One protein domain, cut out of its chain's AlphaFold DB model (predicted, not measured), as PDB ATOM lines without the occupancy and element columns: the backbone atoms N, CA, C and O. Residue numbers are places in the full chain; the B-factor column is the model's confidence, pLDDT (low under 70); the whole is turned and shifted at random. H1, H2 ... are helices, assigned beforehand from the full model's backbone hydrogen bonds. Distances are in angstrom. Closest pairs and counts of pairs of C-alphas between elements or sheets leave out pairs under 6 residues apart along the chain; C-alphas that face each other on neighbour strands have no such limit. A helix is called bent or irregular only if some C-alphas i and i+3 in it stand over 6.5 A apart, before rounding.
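Overview. This is residues 72 to 176 of the 217 residues of an uncharacterized protein of Leptolyngbya sp. SIO1D8 (UniProt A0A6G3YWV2). The model is an open V made of two arms, each a pair of long helices side by side: H1 with H5 in one arm, H2 with H4 in the other. The arms meet at a corner where H1 turns into H2 and H4 turns into H5, and the space between them is empty; short H3 and a loop lie at the far end of the H2 and H4 arm, where residues 117 to 123 stick out. The printed part has 105 residues with five named helices, in the order H1 H2 H3 H4 H5, and no named strand; the class is all helix. The whole is loose, with a radius of gyration of the C-alphas of 17.4 A, and flat, spanning 45 by 39 by 21 A.

Along the chain. H1 is residues 72 to 89, 26.4 A from first to last C-alpha, and begins with C-alpha 72 at (11.233, -15.221, 35.839). H2, residues 92 to 112, measures 30.6 A. H3, residues 114 to 117, is neither bent nor irregular, but only just: C-alphas 114 and 117 are 6.3 A apart. H4, residues 128 to 148, measures 30.4 A and begins with C-alpha 128 at (10.321, -22.039, 0.572). H5, residues 151 to 171, measures 30.6 A and ends with C-alpha 171 at (5.652, -8.201, 36.221).

Arrangement. H1 and H5 touch, opposite ways at a shallow tilt of 11 degrees; their closest C-alphas, those of Ile 75 and Ile 168, are 6.2 A apart. H2 and H4 touch, opposite ways at a shallow tilt of 7 degrees, with the C-alphas of Ile 112 and Gln 130 closest at 6.0 A. H1 and H2 are close but not clearly touching, at a steep tilt of 61 degrees; their closest C-alphas, those of Glu 87 and Lys 95, are 8.0 A apart. H4 and H5 are likewise close but not clearly touching, at a steep tilt of 65 degrees, with the C-alphas of Gln 146 and Gln 154 closest at 7.5 A. H3 is close to H2 but not clearly touching it, the C-alphas of Ile 110 and Phe 116 being closest at 6.5 A. H1 and H4 are apart, as are H2 and H5, and H3 and H4. Every O i to N i+4 pair is within hydrogen-bond range in H1, H2 and H5, and 16 of 17 are in H4; H3 is too short for such a pair.

Size, cuts and confidence. The two C-alphas farthest apart, those of Gln 93 and Thr 176, are 48.9 A apart. The printed part has no cut. The links H1 to H2, H2 to H3 and H4 to H5 are tight, H3 to H4 is short with 10 residues, and no link is long. Residues 117 to 123 stand free. The mean pLDDT of the printed part is 91.1; residue 117 and residues 119 to 124 are under 70.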
ATOM      1  N   GLU A  72      11.253 -14.027  36.697       95.44
ATOM      2  CA  GLU A  72      11.233 -15.221  35.839       95.44
ATOM      3  C   GLU A  72      10.402 -16.347  36.470       95.44
ATOM      4  O   GLU A  72       9.469 -16.847  35.852       95.44
ATOM      5  N   ALA A  73      10.631 -16.652  37.753       95.81
ATOM      6  CA  ALA A  73       9.839 -17.651  38.471       95.81
ATOM      7  C   ALA A  73       8.359 -17.255  38.639       95.81
ATOM      8  O   ALA A  73       7.498 -18.119  38.791       95.81
ATOM      9  N   THR A  74       8.053 -15.954  38.668       95.88
ATOM     10  CA  THR A  74       6.668 -15.470  38.744       95.88
ATOM     11  C   THR A  74       5.966 -15.625  37.399       95.88
ATOM     12  O   THR A  74       4.826 -16.078  37.382       95.88
ATOM     13  N   ILE A  75       6.648 -15.313  36.295       94.38
ATOM     14  CA  ILE A  75       6.138 -15.526  34.934       94.38
ATOM     15  C   ILE A  75       5.886 -17.020  34.695       94.38
ATOM     16  O   ILE A  75       4.756 -17.379  34.376       94.38
ATOM     17  N   GLU A  76       6.852 -17.890  35.002       94.31
ATOM     18  CA  GLU A  76       6.691 -19.354  34.904       94.31
ATOM     19  C   GLU A  76       5.472 -19.837  35.717       94.31
ATOM     20  O   GLU A  76       4.652 -20.626  35.254       94.31
ATOM     21  N   GLN A  77       5.272 -19.296  36.925       95.44
ATOM     22  CA  GLN A  77       4.097 -19.625  37.734       95.44
ATOM     23  C   GLN A  77       2.771 -19.138  37.112       95.44
ATOM     24  O   GLN A  77       1.728 -19.774  37.315       95.44
ATOM     25  N   LEU A  78       2.765 -17.985  36.438       94.62
ATOM     26  CA  LEU A  78       1.582 -17.469  35.746       94.62
ATOM     27  C   LEU A  78       1.217 -18.369  34.562       94.62
ATOM     28  O   LEU A  78       0.042 -18.715  34.422       94.62
ATOM     29  N   GLU A  79       2.212 -18.808  33.794       93.69
ATOM     30  CA  GLU A  79       2.063 -19.744  32.675       93.69
ATOM     31  C   GLU A  79       1.519 -21.099  33.154       93.69
ATOM     32  O   GLU A  79       0.450 -21.521  32.713       93.69
ATOM     33  N   GLU A  80       2.135 -21.720  34.171       94.88
ATOM     34  CA  GLU A  80       1.644 -22.981  34.762       94.88
ATOM     35  C   GLU A  80       0.182 -22.870  35.245       94.88
ATOM     36  O   GLU A  80      -0.616 -23.815  35.183       94.88
ATOM     37  N   ASN A  81      -0.195 -21.704  35.779       94.75
ATOM     38  CA  ASN A  81      -1.555 -21.453  36.237       94.75
ATOM     39  C   ASN A  81      -2.529 -21.334  35.058       94.75
ATOM     40  O   ASN A  81      -3.604 -21.939  35.098       94.75
ATOM     41  N   PHE A  82      -2.156 -20.589  34.019       95.31
ATOM     42  CA  PHE A  82      -2.920 -20.474  32.781       95.31
ATOM     43  C   PHE A  82      -3.174 -21.849  32.149       95.31
ATOM     44  O   PHE A  82      -4.333 -22.215  31.921       95.31
ATOM     45  N   GLU A  83      -2.131 -22.668  31.999       92.38
ATOM     46  CA  GLU A  83      -2.236 -24.040  31.497       92.38
ATOM     47  C   GLU A  83      -3.218 -24.869  32.329       92.38
ATOM     48  O   GLU A  83      -4.132 -25.513  31.805       92.38
ATOM     49  N   SER A  84      -3.093 -24.795  33.660       95.50
ATOM     50  CA  SER A  84      -3.993 -25.495  34.575       95.50
ATOM     51  C   SER A  84      -5.450 -25.054  34.402       95.50
ATOM     52  O   SER A  84      -6.361 -25.890  34.446       95.50
ATOM     53  N   GLN A  85      -5.698 -23.759  34.181       94.81
ATOM     54  CA  GLN A  85      -7.039 -23.226  33.939       94.81
ATOM     55  C   GLN A  85      -7.625 -23.767  32.634       94.81
ATOM     56  O   GLN A  85      -8.743 -24.299  32.667       94.81
ATOM     57  N   ILE A  86      -6.873 -23.723  31.529       94.31
ATOM     58  CA  ILE A  86      -7.284 -24.303  30.240       94.31
ATOM     59  C   ILE A  86      -7.607 -25.782  30.405       94.31
ATOM     60  O   ILE A  86      -8.681 -26.251  30.021       94.31
ATOM     61  N   GLU A  87      -6.727 -26.523  31.067       94.44
ATOM     62  CA  GLU A  87      -6.905 -27.942  31.319       94.44
ATOM     63  C   GLU A  87      -8.218 -28.276  32.041       94.44
ATOM     64  O   GLU A  87      -8.774 -29.362  31.840       94.44
ATOM     65  N   THR A  88      -8.719 -27.388  32.903       97.00
ATOM     66  CA  THR A  88      -9.999 -27.597  33.596       97.00
ATOM     67  C   THR A  88     -11.221 -27.364  32.708       97.00
ATOM     68  O   THR A  88     -12.289 -27.913  32.998       97.00
ATOM     69  N   LEU A  89     -11.076 -26.596  31.622       95.88
ATOM     70  CA  LEU A  89     -12.134 -26.372  30.636       95.88
ATOM     71  C   LEU A  89     -12.354 -27.599  29.750       95.88
ATOM     72  O   LEU A  89     -13.471 -27.825  29.278       95.88
ATOM     73  N   LEU A  90     -11.302 -28.384  29.520       96.12
ATOM     74  CA  LEU A  90     -11.308 -29.491  28.573       96.12
ATOM     75  C   LEU A  90     -11.885 -30.769  29.184       96.12
ATOM     76  O   LEU A  90     -11.502 -31.228  30.264       96.12
ATOM     77  N   SER A  91     -12.783 -31.420  28.444       97.69
ATOM     78  CA  SER A  91     -13.231 -32.765  28.802       97.69
ATOM     79  C   SER A  91     -12.111 -33.798  28.595       97.69
ATOM     80  O   SER A  91     -11.256 -33.609  27.730       97.69
ATOM     81  N   PRO A  92     -12.132 -34.953  29.292       97.94
ATOM     82  CA  PRO A  92     -11.142 -36.010  29.068       97.94
ATOM     83  C   PRO A  92     -11.068 -36.490  27.612       97.94
ATOM     84  O   PRO A  92     -10.005 -36.878  27.146       97.94
ATOM     85  N   GLN A  93     -12.197 -36.461  26.896       97.94
ATOM     86  CA  GLN A  93     -12.234 -36.819  25.481       97.94
ATOM     87  C   GLN A  93     -11.539 -35.761  24.617       97.94
ATOM     88  O   GLN A  93     -10.771 -36.135  23.743       97.94
ATOM     89  N   GLN A  94     -11.769 -34.471  24.880       96.50
ATOM     90  CA  GLN A  94     -11.078 -33.386  24.172       96.50
ATOM     91  C   GLN A  94      -9.571 -33.433  24.428       96.50
ATOM     92  O   GLN A  94      -8.814 -33.389  23.470       96.50
ATOM     93  N   LYS A  95      -9.135 -33.638  25.684       96.50
ATOM     94  CA  LYS A  95      -7.709 -33.817  26.014       96.50
ATOM     95  C   LYS A  95      -7.070 -34.942  25.200       96.50
ATOM     96  O   LYS A  95      -6.017 -34.758  24.614       96.50
ATOM     97  N   GLN A  96      -7.752 -36.084  25.104       97.00
ATOM     98  CA  GLN A  96      -7.277 -37.207  24.296       97.00
ATOM     99  C   GLN A  96      -7.226 -36.883  22.790       97.00
ATOM    100  O   GLN A  96      -6.391 -37.434  22.079       97.00
ATOM    101  N   GLN A  97      -8.147 -36.061  22.278       96.31
ATOM    102  CA  GLN A  97      -8.133 -35.641  20.872       96.31
ATOM    103  C   GLN A  97      -6.988 -34.672  20.584       96.31
ATOM    104  O   GLN A  97      -6.373 -34.804  19.534       96.31
ATOM    105  N   ILE A  98      -6.705 -33.754  21.512       95.44
ATOM    106  CA  ILE A  98      -5.584 -32.812  21.420       95.44
ATOM    107  C   ILE A  98      -4.261 -33.581  21.457       95.44
ATOM    108  O   ILE A  98      -3.516 -33.494  20.502       95.44
ATOM    109  N   GLU A  99      -4.058 -34.493  22.414       95.56
ATOM    110  CA  GLU A  99      -2.838 -35.325  22.485       95.56
ATOM    111  C   GLU A  99      -2.571 -36.122  21.186       95.56
ATOM    112  O   GLU A  99      -1.432 -36.295  20.751       95.56
ATOM    113  N   GLN A 100      -3.632 -36.614  20.533       95.62
ATOM    114  CA  GLN A 100      -3.516 -37.284  19.231       95.62
ATOM    115  C   GLN A 100      -3.173 -36.321  18.097       95.62
ATOM    116  O   GLN A 100      -2.518 -36.729  17.139       95.62
ATOM    117  N   LEU A 101      -3.674 -35.092  18.171       94.75
ATOM    118  CA  LEU A 101      -3.396 -34.054  17.196       94.75
ATOM    119  C   LEU A 101      -1.963 -33.529  17.351       94.75
ATOM    120  O   LEU A 101      -1.288 -33.389  16.340       94.75
ATOM    121  N   ASP A 102      -1.483 -33.371  18.584       94.19
ATOM    122  CA  ASP A 102      -0.102 -33.000  18.917       94.19
ATOM    123  C   ASP A 102       0.886 -34.034  18.364       94.19
ATOM    124  O   ASP A 102       1.835 -33.705  17.660       94.19
ATOM    125  N   SER A 103       0.594 -35.323  18.569       95.06
ATOM    126  CA  SER A 103       1.399 -36.398  17.970       95.06
ATOM    127  C   SER A 103       1.381 -36.350  16.434       95.06
ATOM    128  O   SER A 103       2.345 -36.738  15.781       95.06
ATOM    129  N   TRP A 104       0.264 -35.927  15.833       96.94
ATOM    130  CA  TRP A 104       0.135 -35.844  14.380       96.94
ATOM    131  C   TRP A 104       0.940 -34.682  13.793       96.94
ATOM    132  O   TRP A 104       1.572 -34.894  12.757       96.94
ATOM    133  N   ILE A 105       0.920 -33.497  14.417       94.75
ATOM    134  CA  ILE A 105       1.698 -32.342  13.943       94.75
ATOM    135  C   ILE A 105       3.193 -32.619  14.075       94.75
ATOM    136  O   ILE A 105       3.895 -32.474  13.081       94.75
ATOM    137  N   GLU A 106       3.648 -33.187  15.198       92.50
ATOM    138  CA  GLU A 106       5.051 -33.594  15.378       92.50
ATOM    139  C   GLU A 106       5.495 -34.564  14.261       92.50
ATOM    140  O   GLU A 106       6.543 -34.399  13.637       92.50
ATOM    141  N   GLU A 107       4.662 -35.561  13.924       95.06
ATOM    142  CA  GLU A 107       4.934 -36.471  12.804       95.06
ATOM    143  C   GLU A 107       4.979 -35.759  11.435       95.06
ATOM    144  O   GLU A 107       5.726 -36.195  10.552       95.06
ATOM    145  N   GLN A 108       4.171 -34.711  11.220       95.50
ATOM    146  CA  GLN A 108       4.199 -33.924   9.980       95.50
ATOM    147  C   GLN A 108       5.442 -33.037   9.901       95.50
ATOM    148  O   GLN A 108       6.116 -33.051   8.871       95.50
ATOM    149  N   GLU A 109       5.769 -32.317  10.971       92.81
ATOM    150  CA  GLU A 109       6.938 -31.440  11.057       92.81
ATOM    151  C   GLU A 109       8.222 -32.224  10.795       92.81
ATOM    152  O   GLU A 109       8.976 -31.883   9.885       92.81
ATOM    153  N   ILE A 110       8.404 -33.371  11.464       93.38
ATOM    154  CA  ILE A 110       9.536 -34.283  11.223       93.38
ATOM    155  C   ILE A 110       9.576 -34.764   9.763       93.38
ATOM    156  O   ILE A 110      10.645 -34.995   9.197       93.38
ATOM    157  N   ALA A 111       8.424 -34.970   9.121       94.75
ATOM    158  CA  ALA A 111       8.386 -35.407   7.729       94.75
ATOM    159  C   ALA A 111       8.755 -34.288   6.739       94.75
ATOM    160  O   ALA A 111       9.278 -34.587   5.659       94.75
ATOM    161  N   ILE A 112       8.468 -33.029   7.079       92.38
ATOM    162  CA  ILE A 112       8.788 -31.851   6.261       92.38
ATOM    163  C   ILE A 112      10.245 -31.433   6.471       92.38
ATOM    164  O   ILE A 112      10.944 -31.120   5.500       92.38
ATOM    165  N   VAL A 113      10.708 -31.488   7.717       91.25
ATOM    166  CA  VAL A 113      12.052 -31.097   8.132       91.25
ATOM    167  C   VAL A 113      12.663 -32.198   9.011       91.25
ATOM    168  O   VAL A 113      12.697 -32.087  10.237       91.25
ATOM    169  N   PRO A 114      13.155 -33.295   8.403       85.69
ATOM    170  CA  PRO A 114      13.768 -34.403   9.140       85.69
ATOM    171  C   PRO A 114      14.928 -33.983  10.043       85.69
ATOM    172  O   PRO A 114      15.224 -34.666  11.023       85.69
ATOM    173  N   GLU A 115      15.586 -32.882   9.690       80.62
ATOM    174  CA  GLU A 115      16.739 -32.338  10.389       80.62
ATOM    175  C   GLU A 115      16.400 -31.704  11.750       80.62
ATOM    176  O   GLU A 115      17.306 -31.598  12.568       80.62
ATOM    177  N   PHE A 116      15.126 -31.414  12.072       74.25
ATOM    178  CA  PHE A 116      14.719 -30.975  13.428       74.25
ATOM    179  C   PHE A 116      15.113 -31.968  14.537       74.25
ATOM    180  O   PHE A 116      15.170 -31.609  15.709       74.25
ATOM    181  N   LEU A 117      15.352 -33.237  14.188       66.75
ATOM    182  CA  LEU A 117      15.734 -34.283  15.139       66.75
ATOM    183  C   LEU A 117      17.244 -34.372  15.393       66.75
ATOM    184  O   LEU A 117      17.671 -35.148  16.253       66.75
ATOM    185  N   GLU A 118      18.061 -33.661  14.620       71.75
ATOM    186  CA  GLU A 118      19.503 -33.626  14.827       71.75
ATOM    187  C   GLU A 118      19.796 -32.496  15.833       71.75
ATOM    188  O   GLU A 118      19.639 -31.331  15.507       71.75
ATOM    189  N   GLU A 119      20.176 -32.845  17.075       58.97
ATOM    190  CA  GLU A 119      20.465 -31.934  18.217       58.97
ATOM    191  C   GLU A 119      21.608 -30.915  17.972       58.97
ATOM    192  O   GLU A 119      22.140 -30.339  18.922       58.97
ATOM    193  N   ASP A 120      22.059 -30.737  16.733       60.59
ATOM    194  CA  ASP A 120      23.065 -29.739  16.403       60.59
ATOM    195  C   ASP A 120      22.324 -28.419  16.120       60.59
ATOM    196  O   ASP A 120      21.663 -28.291  15.093       60.59
ATOM    197  N   ASP A 121      22.436 -27.460  17.052       56.16
ATOM    198  CA  ASP A 121      21.874 -26.088  17.039       56.16
ATOM    199  C   ASP A 121      22.367 -25.208  15.852       56.16
ATOM    200  O   ASP A 121      22.522 -23.993  15.981       56.16
ATOM    201  N   ASP A 122      22.706 -25.799  14.705       58.72
ATOM    202  CA  ASP A 122      23.094 -25.073  13.502       58.72
ATOM    203  C   ASP A 122      21.836 -24.468  12.854       58.72
ATOM    204  O   ASP A 122      20.909 -25.196  12.501       58.72
ATOM    205  N   ASP A 123      21.829 -23.139  12.675       59.81
ATOM    206  CA  ASP A 123      20.759 -22.343  12.048       59.81
ATOM    207  C   ASP A 123      20.158 -23.037  10.810       59.81
ATOM    208  O   ASP A 123      20.706 -22.984   9.699       59.81
ATOM    209  N   PHE A 124      19.014 -23.700  10.991       68.44
ATOM    210  CA  PHE A 124      18.368 -24.451   9.927       68.44
ATOM    211  C   PHE A 124      17.512 -23.519   9.064       68.44
ATOM    212  O   PHE A 124      16.406 -23.132   9.432       68.44
ATOM    213  N   SER A 125      18.013 -23.149   7.882       76.75
ATOM    214  CA  SER A 125      17.220 -22.396   6.906       76.75
ATOM    215  C   SER A 125      16.202 -23.309   6.220       76.75
ATOM    216  O   SER A 125      16.587 -24.201   5.452       76.75
ATOM    217  N   LEU A 126      14.911 -23.065   6.438       82.94
ATOM    218  CA  LEU A 126      13.852 -23.738   5.694       82.94
ATOM    219  C   LEU A 126      13.900 -23.335   4.215       82.94
ATOM    220  O   LEU A 126      14.117 -22.175   3.868       82.94
ATOM    221  N   SER A 127      13.702 -24.297   3.314       88.81
ATOM    222  CA  SER A 127      13.408 -23.958   1.917       88.81
ATOM    223  C   SER A 127      11.986 -23.388   1.792       88.81
ATOM    224  O   SER A 127      11.123 -23.794   2.570       88.81
ATOM    225  N   PRO A 128      11.682 -22.558   0.773       85.44
ATOM    226  CA  PRO A 128      10.321 -22.039   0.572       85.44
ATOM    227  C   PRO A 128       9.255 -23.144   0.481       85.44
ATOM    228  O   PRO A 128       8.162 -23.023   1.015       85.44
ATOM    229  N   ASP A 129       9.600 -24.277  -0.145       91.12
ATOM    230  CA  ASP A 129       8.726 -25.455  -0.238       91.12
ATOM    231  C   ASP A 129       8.502 -26.158   1.120       91.12
ATOM    232  O   ASP A 129       7.595 -26.986   1.225       91.12
ATOM    233  N   GLN A 130       9.388 -25.982   2.105       89.25
ATOM    234  CA  GLN A 130       9.217 -26.505   3.466       89.25
ATOM    235  C   GLN A 130       8.393 -25.541   4.311       89.25
ATOM    236  O   GLN A 130       7.471 -25.998   4.971       89.25
ATOM    237  N   GLU A 131       8.682 -24.245   4.223       88.69
ATOM    238  CA  GLU A 131       7.927 -23.176   4.879       88.69
ATOM    239  C   GLU A 131       6.441 -23.226   4.491       88.69
ATOM    240  O   GLU A 131       5.602 -23.417   5.363       88.69
ATOM    241  N   GLU A 132       6.115 -23.258   3.189       91.50
ATOM    242  CA  GLU A 132       4.723 -23.383   2.706       91.50
ATOM    243  C   GLU A 132       4.027 -24.650   3.241       91.50
ATOM    244  O   GLU A 132       2.817 -24.674   3.471       91.50
ATOM    245  N   LYS A 133       4.771 -25.749   3.433       93.88
ATOM    246  CA  LYS A 133       4.194 -26.990   3.974       93.88
ATOM    247  C   LYS A 133       3.987 -26.930   5.479       93.88
ATOM    248  O   LYS A 133       3.028 -27.543   5.938       93.88
ATOM    249  N   LEU A 134       4.891 -26.289   6.214       92.31
ATOM    250  CA  LEU A 134       4.749 -26.094   7.653       92.31
ATOM    251  C   LEU A 134       3.561 -25.178   7.928       92.31
ATOM    252  O   LEU A 134       2.661 -25.604   8.639       92.31
ATOM    253  N   GLU A 135       3.466 -24.041   7.236       91.44
ATOM    254  CA  GLU A 135       2.325 -23.120   7.332       91.44
ATOM    255  C   GLU A 135       0.993 -23.844   7.059       91.44
ATOM    256  O   GLU A 135       0.040 -23.742   7.826       91.44
ATOM    257  N   ALA A 136       0.931 -24.678   6.012       93.44
ATOM    258  CA  ALA A 136      -0.272 -25.459   5.716       93.44
ATOM    259  C   ALA A 136      -0.609 -26.513   6.792       93.44
ATOM    260  O   ALA A 136      -1.781 -26.854   6.982       93.44
ATOM    261  N   VAL A 137       0.397 -27.083   7.463       93.50
ATOM    262  CA  VAL A 137       0.204 -28.038   8.567       93.50
ATOM    263  C   VAL A 137      -0.256 -27.319   9.832       93.50
ATOM    264  O   VAL A 137      -1.144 -27.836  10.511       93.50
ATOM    265  N   GLU A 138       0.300 -26.144  10.116       93.50
ATOM    266  CA  GLU A 138      -0.098 -25.268  11.218       93.50
ATOM    267  C   GLU A 138      -1.549 -24.801  11.045       93.50
ATOM    268  O   GLU A 138      -2.364 -25.019  11.942       93.50
ATOM    269  N   GLU A 139      -1.928 -24.304   9.860       93.00
ATOM    270  CA  GLU A 139      -3.316 -23.921   9.552       93.00
ATOM    271  C   GLU A 139      -4.274 -25.111   9.767       93.00
ATOM    272  O   GLU A 139      -5.319 -24.993  10.413       93.00
ATOM    273  N   GLU A 140      -3.906 -26.307   9.291       95.50
ATOM    274  CA  GLU A 140      -4.717 -27.509   9.502       95.50
ATOM    275  C   GLU A 140      -4.786 -27.924  10.987       95.50
ATOM    276  O   GLU A 140      -5.835 -28.394  11.451       95.50
ATOM    277  N   TYR A 141      -3.699 -27.778  11.745       94.62
ATOM    278  CA  TYR A 141      -3.674 -28.031  13.186       94.62
ATOM    279  C   TYR A 141      -4.642 -27.095  13.915       94.62
ATOM    280  O   TYR A 141      -5.497 -27.566  14.675       94.62
ATOM    281  N   GLU A 142      -4.591 -25.798  13.616       91.19
ATOM    282  CA  GLU A 142      -5.472 -24.786  14.192       91.19
ATOM    283  C   GLU A 142      -6.946 -25.064  13.893       91.19
ATOM    284  O   GLU A 142      -7.774 -25.102  14.811       91.19
ATOM    285  N   GLU A 143      -7.295 -25.332  12.630       93.06
ATOM    286  CA  GLU A 143      -8.668 -25.671  12.242       93.06
ATOM    287  C   GLU A 143      -9.190 -26.890  13.023       93.06
ATOM    288  O   GLU A 143     -10.349 -26.937  13.465       93.06
ATOM    289  N   ARG A 144      -8.330 -27.897  13.224       95.38
ATOM    290  CA  ARG A 144      -8.674 -29.116  13.964       95.38
ATOM    291  C   ARG A 144      -8.815 -28.857  15.464       95.38
ATOM    292  O   ARG A 144      -9.760 -29.390  16.054       95.38
ATOM    293  N   ILE A 145      -7.964 -28.029  16.070       95.19
ATOM    294  CA  ILE A 145      -8.119 -27.577  17.463       95.19
ATOM    295  C   ILE A 145      -9.443 -26.831  17.630       95.19
ATOM    296  O   ILE A 145     -10.250 -27.181  18.499       95.19
ATOM    297  N   GLN A 146      -9.738 -25.868  16.754       93.25
ATOM    298  CA  GLN A 146     -10.986 -25.108  16.796       93.25
ATOM    299  C   GLN A 146     -12.215 -26.020  16.685       93.25
ATOM    300  O   GLN A 146     -13.214 -25.787  17.366       93.25
ATOM    301  N   ALA A 147     -12.143 -27.090  15.889       96.00
ATOM    302  CA  ALA A 147     -13.214 -28.080  15.773       96.00
ATOM    303  C   ALA A 147     -13.385 -28.976  17.019       96.00
ATOM    304  O   ALA A 147     -14.470 -29.536  17.224       96.00
ATOM    305  N   ILE A 148     -12.343 -29.142  17.842       95.88
ATOM    306  CA  ILE A 148     -12.394 -29.878  19.116       95.88
ATOM    307  C   ILE A 148     -13.038 -29.018  20.214       95.88
ATOM    308  O   ILE A 148     -13.775 -29.544  21.057       95.88
ATOM    309  N   LEU A 149     -12.765 -27.714  20.215       94.81
ATOM    310  CA  LEU A 149     -13.242 -26.764  21.219       94.81
ATOM    311  C   LEU A 149     -14.673 -26.287  20.934       94.81
ATOM    312  O   LEU A 149     -15.095 -26.147  19.789       94.81
ATOM    313  N   THR A 150     -15.450 -26.001  21.982       96.44
ATOM    314  CA  THR A 150     -16.717 -25.273  21.805       96.44
ATOM    315  C   THR A 150     -16.454 -23.772  21.663       96.44
ATOM    316  O   THR A 150     -15.467 -23.281  22.212       96.44
ATOM    317  N   PRO A 151     -17.352 -23.001  21.019       95.50
ATOM    318  CA  PRO A 151     -17.208 -21.545  20.943       95.50
ATOM    319  C   PRO A 151     -17.061 -20.880  22.320       95.50
ATOM    320  O   PRO A 151     -16.292 -19.942  22.488       95.50
ATOM    321  N   GLU A 152     -17.762 -21.387  23.339       96.69
ATOM    322  CA  GLU A 152     -17.643 -20.878  24.708       96.69
ATOM    323  C   GLU A 152     -16.302 -21.227  25.366       96.69
ATOM    324  O   GLU A 152     -15.865 -20.498  26.251       96.69
ATOM    325  N   GLN A 153     -15.670 -22.345  24.991       94.75
ATOM    326  CA  GLN A 153     -14.318 -22.684  25.447       94.75
ATOM    327  C   GLN A 153     -13.282 -21.788  24.764       94.75
ATOM    328  O   GLN A 153     -12.433 -21.254  25.464       94.75
ATOM    329  N   GLN A 154     -13.401 -21.557  23.450       93.56
ATOM    330  CA  GLN A 154     -12.516 -20.656  22.695       93.56
ATOM    331  C   GLN A 154     -12.511 -19.247  23.301       93.56
ATOM    332  O   GLN A 154     -11.460 -18.732  23.648       93.56
ATOM    333  N   GLN A 155     -13.695 -18.678  23.558       94.06
ATOM    334  CA  GLN A 155     -13.805 -17.358  24.188       94.06
ATOM    335  C   GLN A 155     -13.213 -17.309  25.611       94.06
ATOM    336  O   GLN A 155     -12.746 -16.265  26.060       94.06
ATOM    337  N   GLN A 156     -13.283 -18.410  26.366       93.56
ATOM    338  CA  GLN A 156     -12.681 -18.462  27.703       93.56
ATOM    339  C   GLN A 156     -11.159 -18.550  27.637       93.56
ATOM    340  O   GLN A 156     -10.513 -17.927  28.470       93.56
ATOM    341  N   ILE A 157     -10.616 -19.293  26.669       93.56
ATOM    342  CA  ILE A 157      -9.173 -19.380  26.422       93.56
ATOM    343  C   ILE A 157      -8.635 -18.000  26.036       93.56
ATOM    344  O   ILE A 157      -7.777 -17.502  26.748       93.56
ATOM    345  N   GLU A 158      -9.246 -17.331  25.054       92.25
ATOM    346  CA  GLU A 158      -8.887 -15.958  24.645       92.25
ATOM    347  C   GLU A 158      -8.911 -14.994  25.845       92.25
ATOM    348  O   GLU A 158      -7.983 -14.231  26.090       92.25
ATOM    349  N   SER A 159      -9.945 -15.081  26.688       94.19
ATOM    350  CA  SER A 159     -10.015 -14.252  27.892       94.19
ATOM    351  C   SER A 159      -8.942 -14.586  28.933       94.19
ATOM    352  O   SER A 159      -8.621 -13.715  29.745       94.19
ATOM    353  N   PHE A 160      -8.462 -15.829  29.002       92.62
ATOM    354  CA  PHE A 160      -7.362 -16.218  29.883       92.62
ATOM    355  C   PHE A 160      -6.009 -15.785  29.318       92.62
ATOM    356  O   PHE A 160      -5.163 -15.388  30.111       92.62
ATOM    357  N   GLU A 161      -5.838 -15.803  27.997       92.50
ATOM    358  CA  GLU A 161      -4.653 -15.284  27.302       92.50
ATOM    359  C   GLU A 161      -4.510 -13.783  27.565       92.50
ATOM    360  O   GLU A 161      -3.502 -13.363  28.122       92.50
ATOM    361  N   ASP A 162      -5.576 -12.999  27.359       92.44
ATOM    362  CA  ASP A 162      -5.593 -11.562  27.684       92.44
ATOM    363  C   ASP A 162      -5.191 -11.281  29.149       92.44
ATOM    364  O   ASP A 162      -4.537 -10.286  29.466       92.44
ATOM    365  N   GLN A 163      -5.622 -12.147  30.075       94.44
ATOM    366  CA  GLN A 163      -5.296 -12.023  31.499       94.44
ATOM    367  C   GLN A 163      -3.847 -12.408  31.803       94.44
ATOM    368  O   GLN A 163      -3.247 -11.800  32.690       94.44
ATOM    369  N   LEU A 164      -3.314 -13.429  31.125       94.25
ATOM    370  CA  LEU A 164      -1.918 -13.832  31.238       94.25
ATOM    371  C   LEU A 164      -1.017 -12.709  30.721       94.25
ATOM    372  O   LEU A 164      -0.119 -12.293  31.446       94.25
ATOM    373  N   ASP A 165      -1.327 -12.155  29.551       92.75
ATOM    374  CA  ASP A 165      -0.588 -11.049  28.942       92.75
ATOM    375  C   ASP A 165      -0.565  -9.813  29.849       92.75
ATOM    376  O   ASP A 165       0.501  -9.258  30.118       92.75
ATOM    377  N   GLU A 166      -1.720  -9.401  30.393       94.81
ATOM    378  CA  GLU A 166      -1.788  -8.274  31.336       94.81
ATOM    379  C   GLU A 166      -0.982  -8.558  32.617       94.81
ATOM    380  O   GLU A 166      -0.340  -7.656  33.165       94.81
ATOM    381  N   ALA A 167      -0.998  -9.803  33.105       95.00
ATOM    382  CA  ALA A 167      -0.247 -10.194  34.292       95.00
ATOM    383  C   ALA A 167       1.266 -10.211  34.037       95.00
ATOM    384  O   ALA A 167       2.013  -9.696  34.867       95.00
ATOM    385  N   ILE A 168       1.718 -10.737  32.897       94.12
ATOM    386  CA  ILE A 168       3.131 -10.728  32.502       94.12
ATOM    387  C   ILE A 168       3.606  -9.284  32.285       94.12
ATOM    388  O   ILE A 168       4.626  -8.903  32.858       94.12
ATOM    389  N   GLU A 169       2.854  -8.443  31.556       94.12
ATOM    390  CA  GLU A 169       3.194  -7.018  31.354       94.12
ATOM    391  C   GLU A 169       3.357  -6.289  32.700       94.12
ATOM    392  O   GLU A 169       4.235  -5.440  32.843       94.12
ATOM    393  N   ALA A 170       2.554  -6.638  33.711       96.31
ATOM    394  CA  ALA A 170       2.648  -6.050  35.046       96.31
ATOM    395  C   ALA A 170       3.882  -6.499  35.855       96.31
ATOM    396  O   ALA A 170       4.309  -5.764  36.752       96.31
ATOM    397  N   GLU A 171       4.441  -7.678  35.569       96.00
ATOM    398  CA  GLU A 171       5.652  -8.201  36.221       96.00
ATOM    399  C   GLU A 171       6.943  -7.735  35.529       96.00
ATOM    400  O   GLU A 171       8.007  -7.677  36.160       96.00
ATOM    401  N   LEU A 172       6.864  -7.362  34.248       93.88
ATOM    402  CA  LEU A 172       8.004  -6.849  33.498       93.88
ATOM    403  C   LEU A 172       8.394  -5.438  33.982       93.88
ATOM    404  O   LEU A 172       7.560  -4.531  34.045       93.88
ATOM    405  N   PRO A 173       9.674  -5.204  34.331       91.31
ATOM    406  CA  PRO A 173      10.113  -3.883  34.747       91.31
ATOM    407  C   PRO A 173      10.097  -2.915  33.559       91.31
ATOM    408  O   PRO A 173      10.655  -3.209  32.504       91.31
ATOM    409  N   GLU A 174       9.546  -1.715  33.755       93.62
ATOM    410  CA  GLU A 174       9.738  -0.634  32.785       93.62
ATOM    411  C   GLU A 174      11.239  -0.300  32.668       93.62
ATOM    412  O   GLU A 174      11.923  -0.182  33.701       93.62
ATOM    413  N   PRO A 175      11.770  -0.110  31.445       94.75
ATOM    414  CA  PRO A 175      13.146   0.321  31.276       94.75
ATOM    415  C   PRO A 175      13.356   1.671  31.968       94.75
ATOM    416  O   PRO A 175      12.563   2.606  31.864       94.75
ATOM    417  N   THR A 176      14.464   1.806  32.689       96.25
ATOM    418  CA  THR A 176      14.907   3.128  33.145       96.25
ATOM    419  C   THR A 176      15.331   3.980  31.949       96.25
ATOM    420  O   THR A 176      15.779   3.443  30.946       96.25
TER     421      THR A 176